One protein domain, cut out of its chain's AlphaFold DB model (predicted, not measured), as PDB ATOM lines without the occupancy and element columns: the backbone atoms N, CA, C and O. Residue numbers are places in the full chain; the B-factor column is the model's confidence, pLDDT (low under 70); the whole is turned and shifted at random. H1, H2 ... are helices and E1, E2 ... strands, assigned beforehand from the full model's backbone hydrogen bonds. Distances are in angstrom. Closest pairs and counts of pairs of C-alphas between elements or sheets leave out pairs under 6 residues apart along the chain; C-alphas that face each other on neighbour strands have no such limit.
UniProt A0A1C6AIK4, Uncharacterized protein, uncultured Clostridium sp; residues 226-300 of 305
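This is residues 226 to 300 of the 305 residues of an uncharacterized protein of uncultured Clostridium sp (UniProt A0A1C6AIK4). Little regular structure: a short helix, H1, and a small hairpin, E2 and E3, lie side by side, with a looped lobe, residues 253 to 287, at one end and E1 at the other. The 75 printed residues hold E1, H1, E2 and E3 in that order; the class is mixed, with 20 residues in named elements. The whole is loose, radius of gyration of the C-alphas 14.2 A, and elongated, spanning 43 by 24 by 17 A.

E2, residues 288 to 291, and E3, residues 297 to 299, form an antiparallel hairpin; N 289 and O 298 are 2.8 A apart, within hydrogen-bond range. H1, residues 244 to 252, has every O i to N i+4 pair within hydrogen-bond range. The closest C-alphas of H1 and E2, Gly 245 and Ile 291, are 5.9 A apart. H1 and E3 are only just apart, closest 8.2 A. E1, residues 229 to 232, pairs with no named strand and is apart from H1, E2 and E3.

E2 spans 7.6 A and E3 6.5 A, ending at C-alpha 299 (199.589, 179.688, 136.113). H1 spans 12.3 A. E1 spans 10.3 A from C-alpha 229 (201.705, 195.115, 152.792).

The C-alphas farthest apart, Lys 233 and Cys 264, are 43.3 A apart. The printed part has no cut; the links E1 to H1 and H1 to E2 are long. No printed residue is under 70 in pLDDT.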
ATOM      1  N   TRP A 226     194.455 193.948 153.574       73.62
ATOM      2  CA  TRP A 226     194.197 192.509 153.584       73.62
ATOM      3  C   TRP A 226     195.429 191.708 153.985       73.62
ATOM      4  O   TRP A 226     195.445 191.024 155.007       73.62
ATOM      5  N   LYS A 227     196.463 191.743 153.148       76.06
ATOM      6  CA  LYS A 227     197.701 191.003 153.400       76.06
ATOM      7  C   LYS A 227     198.736 191.853 154.136       76.06
ATOM      8  O   LYS A 227     199.843 191.374 154.335       76.06
ATOM      9  N   ARG A 228     198.350 193.059 154.583       78.19
ATOM     10  CA  ARG A 228     199.152 193.961 155.419       78.19
ATOM     11  C   ARG A 228     200.516 194.254 154.783       78.19
ATOM     12  O   ARG A 228     201.557 193.988 155.378       78.19
ATOM     13  N   HIS A 229     200.499 194.771 153.555       78.69
ATOM     14  CA  HIS A 229     201.705 195.115 152.792       78.69
ATOM     15  C   HIS A 229     201.582 196.482 152.101       78.69
ATOM     16  O   HIS A 229     200.481 197.005 151.937       78.69
ATOM     17  N   TYR A 230     202.705 197.056 151.656       81.25
ATOM     18  CA  TYR A 230     202.716 198.269 150.829       81.25
ATOM     19  C   TYR A 230     202.752 197.916 149.339       81.25
ATOM     20  O   TYR A 230     203.640 197.186 148.909       81.25
ATOM     21  N   VAL A 231     201.847 198.496 148.552       85.06
ATOM     22  CA  VAL A 231     201.783 198.360 147.084       85.06
ATOM     23  C   VAL A 231     201.953 199.698 146.399       85.06
ATOM     24  O   VAL A 231     201.774 200.730 147.037       85.06
ATOM     25  N   ASP A 232     202.258 199.708 145.103       87.38
ATOM     26  CA  ASP A 232     202.142 200.938 144.321       87.38
ATOM     27  C   ASP A 232     200.698 201.443 144.308       87.38
ATOM     28  O   ASP A 232     199.745 200.671 144.246       87.38
ATOM     29  N   LYS A 233     200.542 202.764 144.377       86.25
ATOM     30  CA  LYS A 233     199.257 203.460 144.417       86.25
ATOM     31  C   LYS A 233     198.394 203.125 143.205       86.25
ATOM     32  O   LYS A 233     197.179 203.095 143.322       86.25
ATOM     33  N   GLU A 234     199.022 202.870 142.061       89.25
ATOM     34  CA  GLU A 234     198.351 202.439 140.829       89.25
ATOM     35  C   GLU A 234     197.713 201.047 140.943       89.25
ATOM     36  O   GLU A 234     196.687 200.793 140.321       89.25
ATOM     37  N   ASN A 235     198.261 200.191 141.808       90.56
ATOM     38  CA  ASN A 235     197.772 198.837 142.062       90.56
ATOM     39  C   ASN A 235     196.805 198.788 143.254       90.56
ATOM     40  O   ASN A 235     196.368 197.709 143.655       90.56
ATOM     41  N   PHE A 236     196.485 199.933 143.864       90.88
ATOM     42  CA  PHE A 236     195.614 200.031 145.029       90.88
ATOM     43  C   PHE A 236     194.183 200.411 144.632       90.88
ATOM     44  O   PHE A 236     193.954 201.315 143.833       90.88
ATOM     45  N   ILE A 237     193.209 199.725 145.221       88.12
ATOM     46  CA  ILE A 237     191.781 199.945 145.014       88.12
ATOM     47  C   ILE A 237     191.228 200.675 146.239       88.12
ATOM     48  O   ILE A 237     190.905 200.060 147.260       88.12
ATOM     49  N   ASP A 238     191.097 202.000 146.121       82.12
ATOM     50  CA  ASP A 238     190.667 202.889 147.213       82.12
ATOM     51  C   ASP A 238     189.320 202.470 147.827       82.12
ATOM     52  O   ASP A 238     189.159 202.485 149.043       82.12
ATOM     53  N   MET A 239     188.349 202.043 147.010       80.88
ATOM     54  CA  MET A 239     187.013 201.686 147.511       80.88
ATOM     55  C   MET A 239     187.022 200.484 148.458       80.88
ATOM     56  O   MET A 239     186.130 200.345 149.292       80.88
ATOM     57  N   THR A 240     187.986 199.582 148.294       79.25
ATOM     58  CA  THR A 240     188.035 198.321 149.032       79.25
ATOM     59  C   THR A 240     189.208 198.235 149.999       79.25
ATOM     60  O   THR A 240     189.315 197.241 150.720       79.25
ATOM     61  N   ASN A 241     190.044 199.277 150.053       82.88
ATOM     62  CA  ASN A 241     191.273 199.366 150.843       82.88
ATOM     63  C   ASN A 241     192.234 198.183 150.619       82.88
ATOM     64  O   ASN A 241     192.859 197.666 151.553       82.88
ATOM     65  N   ARG A 242     192.335 197.713 149.372       88.00
ATOM     66  CA  ARG A 242     193.104 196.519 148.991       88.00
ATOM     67  C   ARG A 242     193.842 196.721 147.679       88.00
ATOM     68  O   ARG A 242     193.421 197.519 146.855       88.00
ATOM     69  N   CYS A 243     194.919 195.973 147.459       92.62
ATOM     70  CA  CYS A 243     195.566 195.928 146.150       92.62
ATOM     71  C   CYS A 243     194.830 195.004 145.170       92.62
ATOM     72  O   CYS A 243     194.103 194.093 145.586       92.62
ATOM     73  N   GLN A 244     195.057 195.221 143.875       90.88
ATOM     74  CA  GLN A 244     194.515 194.419 142.778       90.88
ATOM     75  C   GLN A 244     194.863 192.935 142.941       90.88
ATOM     76  O   GLN A 244     193.983 192.088 142.823       90.88
ATOM     77  N   GLY A 245     196.092 192.610 143.350       91.62
ATOM     78  CA  GLY A 245     196.511 191.237 143.655       91.62
ATOM     79  C   GLY A 245     195.724 190.572 144.782       91.62
ATOM     80  O   GLY A 245     195.354 189.399 144.709       91.62
ATOM     81  N   CYS A 246     195.439 191.319 145.845       88.38
ATOM     82  CA  CYS A 246     194.649 190.830 146.968       88.38
ATOM     83  C   CYS A 246     193.181 190.617 146.581       88.38
ATOM     84  O   CYS A 246     192.591 189.621 146.996       88.38
ATOM     85  N   GLU A 247     192.608 191.504 145.771       89.19
ATOM     86  CA  GLU A 247     191.254 191.324 145.237       89.19
ATOM     87  C   GLU A 247     191.176 190.174 144.235       89.19
ATOM     88  O   GLU A 247     190.229 189.392 144.275       89.19
ATOM     89  N   MET A 248     192.205 189.978 143.411       90.50
ATOM     90  CA  MET A 248     192.266 188.826 142.517       90.50
ATOM     91  C   MET A 248     192.309 187.523 143.319       90.50
ATOM     92  O   MET A 248     191.493 186.627 143.112       90.50
ATOM     93  N   ARG A 249     193.172 187.449 144.340       89.38
ATOM     94  CA  ARG A 249     193.248 186.283 145.233       89.38
ATOM     95  C   ARG A 249     191.912 185.983 145.919       89.38
ATOM     96  O   ARG A 249     191.558 184.817 146.052       89.38
ATOM     97  N   ARG A 250     191.161 187.011 146.327       87.25
ATOM     98  CA  ARG A 250     189.798 186.851 146.858       87.25
ATOM     99  C   ARG A 250     188.873 186.180 145.876       87.25
ATOM    100  O   ARG A 250     188.133 185.280 146.253       87.25
ATOM    101  N   SER A 251     188.857 186.729 144.666       86.88
ATOM    102  CA  SER A 251     187.907 186.356 143.641       86.88
ATOM    103  C   SER A 251     188.112 184.890 143.299       86.88
ATOM    104  O   SER A 251     187.161 184.123 143.349       86.88
ATOM    105  N   LEU A 252     189.364 184.482 143.075       88.12
ATOM    106  CA  LEU A 252     189.704 183.113 142.677       88.12
ATOM    107  C   LEU A 252     189.553 182.087 143.797       88.12
ATOM    108  O   LEU A 252     189.263 180.930 143.518       88.12
ATOM    109  N   ALA A 253     189.707 182.502 145.055       80.25
ATOM    110  CA  ALA A 253     189.420 181.649 146.205       80.25
ATOM    111  C   ALA A 253     187.915 181.538 146.518       80.25
ATOM    112  O   ALA A 253     187.533 180.792 147.415       80.25
ATOM    113  N   SER A 254     187.050 182.298 145.836       81.50
ATOM    114  CA  SER A 254     185.610 182.263 146.073       81.50
ATOM    115  C   SER A 254     184.930 181.213 145.201       81.50
ATOM    116  O   SER A 254     185.055 181.238 143.975       81.50
ATOM    117  N   THR A 255     184.097 180.388 145.838       78.81
ATOM    118  CA  THR A 255     183.183 179.443 145.176       78.81
ATOM    119  C   THR A 255     182.209 180.124 144.210       78.81
ATOM    120  O   THR A 255     181.707 179.490 143.291       78.81
ATOM    121  N   PHE A 256     181.991 181.439 144.340       74.94
ATOM    122  CA  PHE A 256     181.196 182.227 143.392       74.94
ATOM    123  C   PHE A 256     181.804 182.276 141.982       74.94
ATOM    124  O   PHE A 256     181.103 182.554 141.015       74.94
ATOM    125  N   THR A 257     183.109 182.034 141.856       78.50
ATOM    126  CA  THR A 257     183.806 182.042 140.563       78.50
ATOM    127  C   THR A 257     184.015 180.653 139.983       78.50
ATOM    128  O   THR A 257     184.739 180.511 138.998       78.50
ATOM    129  N   TYR A 258     183.417 179.633 140.598       89.50
ATOM    130  CA  TYR A 258     183.563 178.271 140.121       89.50
ATOM    131  C   TYR A 258     182.827 178.068 138.808       89.50
ATOM    132  O   TYR A 258     181.782 178.665 138.554       89.50
ATOM    133  N   GLU A 259     183.386 177.193 137.986       88.69
ATOM    134  CA  GLU A 259     182.854 176.870 136.668       88.69
ATOM    135  C   GLU A 259     182.239 175.474 136.651       88.69
ATOM    136  O   GLU A 259     182.485 174.646 137.536       88.69
ATOM    137  N   ASP A 260     181.436 175.208 135.631       93.75
ATOM    138  CA  ASP A 260     180.859 173.890 135.403       93.75
ATOM    139  C   ASP A 260     181.954 172.914 134.954       93.75
ATOM    140  O   ASP A 260     182.819 173.251 134.143       93.75
ATOM    141  N   CYS A 261     181.935 171.689 135.479       94.19
ATOM    142  CA  CYS A 261     182.919 170.682 135.109       94.19
ATOM    143  C   CYS A 261     182.525 170.007 133.790       94.19
ATOM    144  O   CYS A 261     181.498 169.327 133.742       94.19
ATOM    145  N   PRO A 262     183.362 170.087 132.740       93.69
ATOM    146  CA  PRO A 262     183.067 169.440 131.465       93.69
ATOM    147  C   PRO A 262     183.162 167.909 131.534       93.69
ATOM    148  O   PRO A 262     182.621 167.234 130.664       93.69
ATOM    149  N   SER A 263     183.849 167.362 132.544       93.38
ATOM    150  CA  SER A 263     184.053 165.916 132.700       93.38
ATOM    151  C   SER A 263     182.864 165.236 133.384       93.38
ATOM    152  O   SER A 263     182.319 164.267 132.862       93.38
ATOM    153  N   CYS A 264     182.413 165.763 134.529       91.94
ATOM    154  CA  CYS A 264     181.324 165.160 135.306       91.94
ATOM    155  C   CYS A 264     179.973 165.884 135.184       91.94
ATOM    156  O   CYS A 264     178.979 165.399 135.712       91.94
ATOM    157  N   GLY A 265     179.916 167.036 134.506       92.50
ATOM    158  CA  GLY A 265     178.684 167.797 134.277       92.50
ATOM    159  C   GLY A 265     178.159 168.572 135.490       92.50
ATOM    160  O   GLY A 265     177.130 169.235 135.378       92.50
ATOM    161  N   ASN A 266     178.839 168.516 136.640       88.44
ATOM    162  CA  ASN A 266     178.434 169.264 137.828       88.44
ATOM    163  C   ASN A 266     178.670 170.766 137.642       88.44
ATOM    164  O   ASN A 266     179.735 171.190 137.192       88.44
ATOM    165  N   THR A 267     177.686 171.574 138.024       91.81
ATOM    166  CA  THR A 267     177.746 173.031 137.881       91.81
ATOM    167  C   THR A 267     178.526 173.691 139.013       91.81
ATOM    168  O   THR A 267     178.472 173.203 140.142       91.81
ATOM    169  N   CYS A 268     179.192 174.817 138.739       87.75
ATOM    170  CA  CYS A 268     179.893 175.641 139.737       87.75
ATOM    171  C   CYS A 268     180.804 174.836 140.683       87.75
ATOM    172  O   CYS A 268     180.737 174.996 141.901       87.75
ATOM    173  N   CYS A 269     181.644 173.955 140.142       89.56
ATOM    174  CA  CYS A 269     182.451 173.029 140.941       89.56
ATOM    175  C   CYS A 269     183.936 172.972 140.577       89.56
ATOM    176  O   CYS A 269     184.702 172.271 141.238       89.56
ATOM    177  N   VAL A 270     184.354 173.667 139.520       92.69
ATOM    178  CA  VAL A 270     185.762 173.774 139.147       92.69
ATOM    179  C   VAL A 270     186.339 175.028 139.780       92.69
ATOM    180  O   VAL A 270     185.947 176.143 139.432       92.69
ATOM    181  N   SER A 271     187.282 174.845 140.700       92.81
ATOM    182  CA  SER A 271     187.946 175.956 141.370       92.81
ATOM    183  C   SER A 271     188.923 176.654 140.433       92.81
ATOM    184  O   SER A 271     189.885 176.045 139.964       92.81
ATOM    185  N   ARG A 272     188.739 177.963 140.229       88.12
ATOM    186  CA  ARG A 272     189.665 178.786 139.433       88.12
ATOM    187  C   ARG A 272     191.058 178.908 140.033       88.12
ATOM    188  O   ARG A 272     192.010 179.200 139.319       88.12
ATOM    189  N   TYR A 273     191.190 178.672 141.336       90.31
ATOM    190  CA  TYR A 273     192.482 178.705 142.008       90.31
ATOM    191  C   TYR A 273     193.278 177.416 141.783       90.31
ATOM    192  O   TYR A 273     194.473 177.468 141.498       90.31
ATOM    193  N   THR A 274     192.627 176.255 141.896       92.50
ATOM    194  CA  THR A 274     193.301 174.946 141.798       92.50
ATOM    195  C   THR A 274     193.233 174.330 140.403       92.50
ATOM    196  O   THR A 274     193.986 173.406 140.103       92.50
ATOM    197  N   GLY A 275     192.324 174.812 139.555       91.94
ATOM    198  CA  GLY A 275     192.036 174.251 138.240       91.94
ATOM    199  C   GLY A 275     191.392 172.870 138.265       91.94
ATOM    200  O   GLY A 275     191.381 172.192 137.240       91.94
ATOM    201  N   LYS A 276     190.874 172.431 139.420       94.88
ATOM    202  CA  LYS A 276     190.299 171.095 139.612       94.88
ATOM    203  C   LYS A 276     188.815 171.146 139.943       94.88
ATOM    204  O   LYS A 276     188.353 172.063 140.622       94.88
ATOM    205  N   CYS A 277     188.091 170.129 139.487       93.31
ATOM    206  CA  CYS A 277     186.733 169.854 139.934       93.31
ATOM    207  C   CYS A 277     186.744 169.292 141.360       93.31
ATOM    208  O   CYS A 277     187.414 168.296 141.620       93.31
ATOM    209  N   GLU A 278     185.957 169.873 142.260       90.31
ATOM    210  CA  GLU A 278     185.849 169.399 143.647       90.31
ATOM    211  C   GLU A 278     185.105 168.064 143.784       90.31
ATOM    212  O   GLU A 278     185.303 167.358 144.763       90.31
ATOM    213  N   TYR A 279     184.279 167.689 142.801       89.69
ATOM    214  CA  TYR A 279     183.527 166.429 142.844       89.69
ATOM    215  C   TYR A 279     184.283 165.246 142.249       89.69
ATOM    216  O   TYR A 279     184.241 164.155 142.802       89.69
ATOM    217  N   CYS A 280     184.916 165.431 141.087       90.81
ATOM    218  CA  CYS A 280     185.569 164.329 140.372       90.81
ATOM    219  C   CYS A 280     187.098 164.407 140.378       90.81
ATOM    220  O   CYS A 280     187.749 163.524 139.835       90.81
ATOM    221  N   GLY A 281     187.683 165.468 140.942       90.19
ATOM    222  CA  GLY A 281     189.134 165.663 141.003       90.19
ATOM    223  C   GLY A 281     189.799 166.008 139.666       90.19
ATOM    224  O   GLY A 281     190.985 166.346 139.657       90.19
ATOM    225  N   GLU A 282     189.055 165.963 138.555       93.88
ATOM    226  CA  GLU A 282     189.578 166.202 137.211       93.88
ATOM    227  C   GLU A 282     190.214 167.592 137.101       93.88
ATOM    228  O   GLU A 282     189.627 168.594 137.530       93.88
ATOM    229  N   LYS A 283     191.411 167.652 136.507       94.50
ATOM    230  CA  LYS A 283     192.132 168.907 136.279       94.50
ATOM    231  C   LYS A 283     191.680 169.503 134.949       94.50
ATOM    232  O   LYS A 283     192.047 169.022 133.885       94.50
ATOM    233  N   VAL A 284     190.899 170.573 135.025       93.06
ATOM    234  CA  VAL A 284     190.280 171.230 133.866       93.06
ATOM    235  C   VAL A 284     191.213 172.275 133.248       93.06
ATOM    236  O   VAL A 284     191.252 172.419 132.029       93.06
ATOM    237  N   TYR A 285     192.001 172.980 134.064       91.44
ATOM    238  CA  TYR A 285     193.002 173.943 133.595       91.44
ATOM    239  C   TYR A 285     194.193 174.054 134.567       91.44
ATOM    240  O   TYR A 285     194.157 173.500 135.671       91.44
ATOM    241  N   PRO A 286     195.300 174.703 134.157       92.69
ATOM    242  CA  PRO A 286     196.456 174.936 135.021       92.69
ATOM    243  C   PRO A 286     196.082 175.706 136.295       92.69
ATOM    244  O   PRO A 286     195.314 176.665 136.244       92.69
ATOM    245  N   ALA A 287     196.640 175.302 137.440       92.38
ATOM    246  CA  ALA A 287     196.378 175.969 138.713       92.38
ATOM    247  C   ALA A 287     197.092 177.324 138.795       92.38
ATOM    248  O   ALA A 287     198.085 177.571 138.100       92.38
ATOM    249  N   VAL A 288     196.630 178.184 139.701       92.88
ATOM    250  CA  VAL A 288     197.307 179.441 140.018       92.88
ATOM    251  C   VAL A 288     198.633 179.146 140.713       92.88
ATOM    252  O   VAL A 288     198.675 178.617 141.821       92.88
ATOM    253  N   LYS A 289     199.731 179.562 140.080       92.12
ATOM    254  CA  LYS A 289     201.088 179.470 140.625       92.12
ATOM    255  C   LYS A 289     201.455 180.701 141.447       92.12
ATOM    256  O   LYS A 289     202.081 180.582 142.498       92.12
ATOM    257  N   LYS A 290     201.117 181.903 140.966       92.19
ATOM    258  CA  LYS A 290     201.449 183.169 141.640       92.19
ATOM    259  C   LYS A 290     200.469 184.277 141.266       92.19
ATOM    260  O   LYS A 290     199.999 184.322 140.142       92.19
ATOM    261  N   ILE A 291     200.211 185.191 142.201       90.38
ATOM    262  CA  ILE A 291     199.450 186.426 141.961       90.38
ATOM    263  C   ILE A 291     200.311 187.600 142.429       90.38
ATOM    264  O   ILE A 291     200.777 187.587 143.576       90.38
ATOM    265  N   TYR A 292     200.531 188.573 141.549       89.81
ATOM    266  CA  TYR A 292     201.268 189.808 141.819       89.81
ATOM    267  C   TYR A 292     200.351 190.915 142.349       89.81
ATOM    268  O   TYR A 292     199.130 190.829 142.250       89.81
ATOM    269  N   ASP A 293     200.940 191.953 142.946       86.69
ATOM    270  CA  ASP A 293     200.200 193.043 143.600       86.69
ATOM    271  C   ASP A 293     199.344 193.875 142.631       86.69
ATOM    272  O   ASP A 293     198.328 194.433 143.049       86.69
ATOM    273  N   ASP A 294     199.720 193.909 141.352       89.00
ATOM    274  CA  ASP A 294     198.984 194.504 140.224       89.00
ATOM    275  C   ASP A 294     197.829 193.621 139.712       89.00
ATOM    276  O   ASP A 294     197.135 193.970 138.764       89.00
ATOM    277  N   GLY A 295     197.599 192.457 140.327       89.88
ATOM    278  CA  GLY A 295     196.561 191.525 139.902       89.88
ATOM    279  C   GLY A 295     196.998 190.518 138.845       89.88
ATOM    280  O   GLY A 295     196.228 189.596 138.594       89.88
ATOM    281  N   THR A 296     198.213 190.620 138.292       93.00
ATOM    282  CA  THR A 296     198.721 189.662 137.301       93.00
ATOM    283  C   THR A 296     198.778 188.258 137.901       93.00
ATOM    284  O   THR A 296     199.383 188.050 138.962       93.00
ATOM    285  N   VAL A 297     198.194 187.277 137.211       92.88
ATOM    286  CA  VAL A 297     198.190 185.874 137.635       92.88
ATOM    287  C   VAL A 297     199.129 185.067 136.748       92.88
ATOM    288  O   VAL A 297     199.082 185.160 135.529       92.88
ATOM    289  N   ILE A 298     199.984 184.247 137.355       92.00
ATOM    290  CA  ILE A 298     200.812 183.249 136.671       92.00
ATOM    291  C   ILE A 298     200.249 181.879 136.994       92.00
ATOM    292  O   ILE A 298     200.061 181.557 138.172       92.00
ATOM    293  N   LEU A 299     200.037 181.064 135.971       94.31
ATOM    294  CA  LEU A 299     199.589 179.688 136.113       94.31
ATOM    295  C   LEU A 299     200.768 178.702 136.109       94.31
ATOM    296  O   LEU A 299     201.913 179.048 135.803       94.31
ATOM    297  N   GLU A 300     200.513 177.456 136.505       90.88
ATOM    298  CA  GLU A 300     201.536 176.402 136.587       90.88
ATOM    299  C   GLU A 300     202.240 176.116 135.256       90.88
ATOM    300  O   GLU A 300     203.434 175.813 135.252       90.88
TER     301      GLU A 300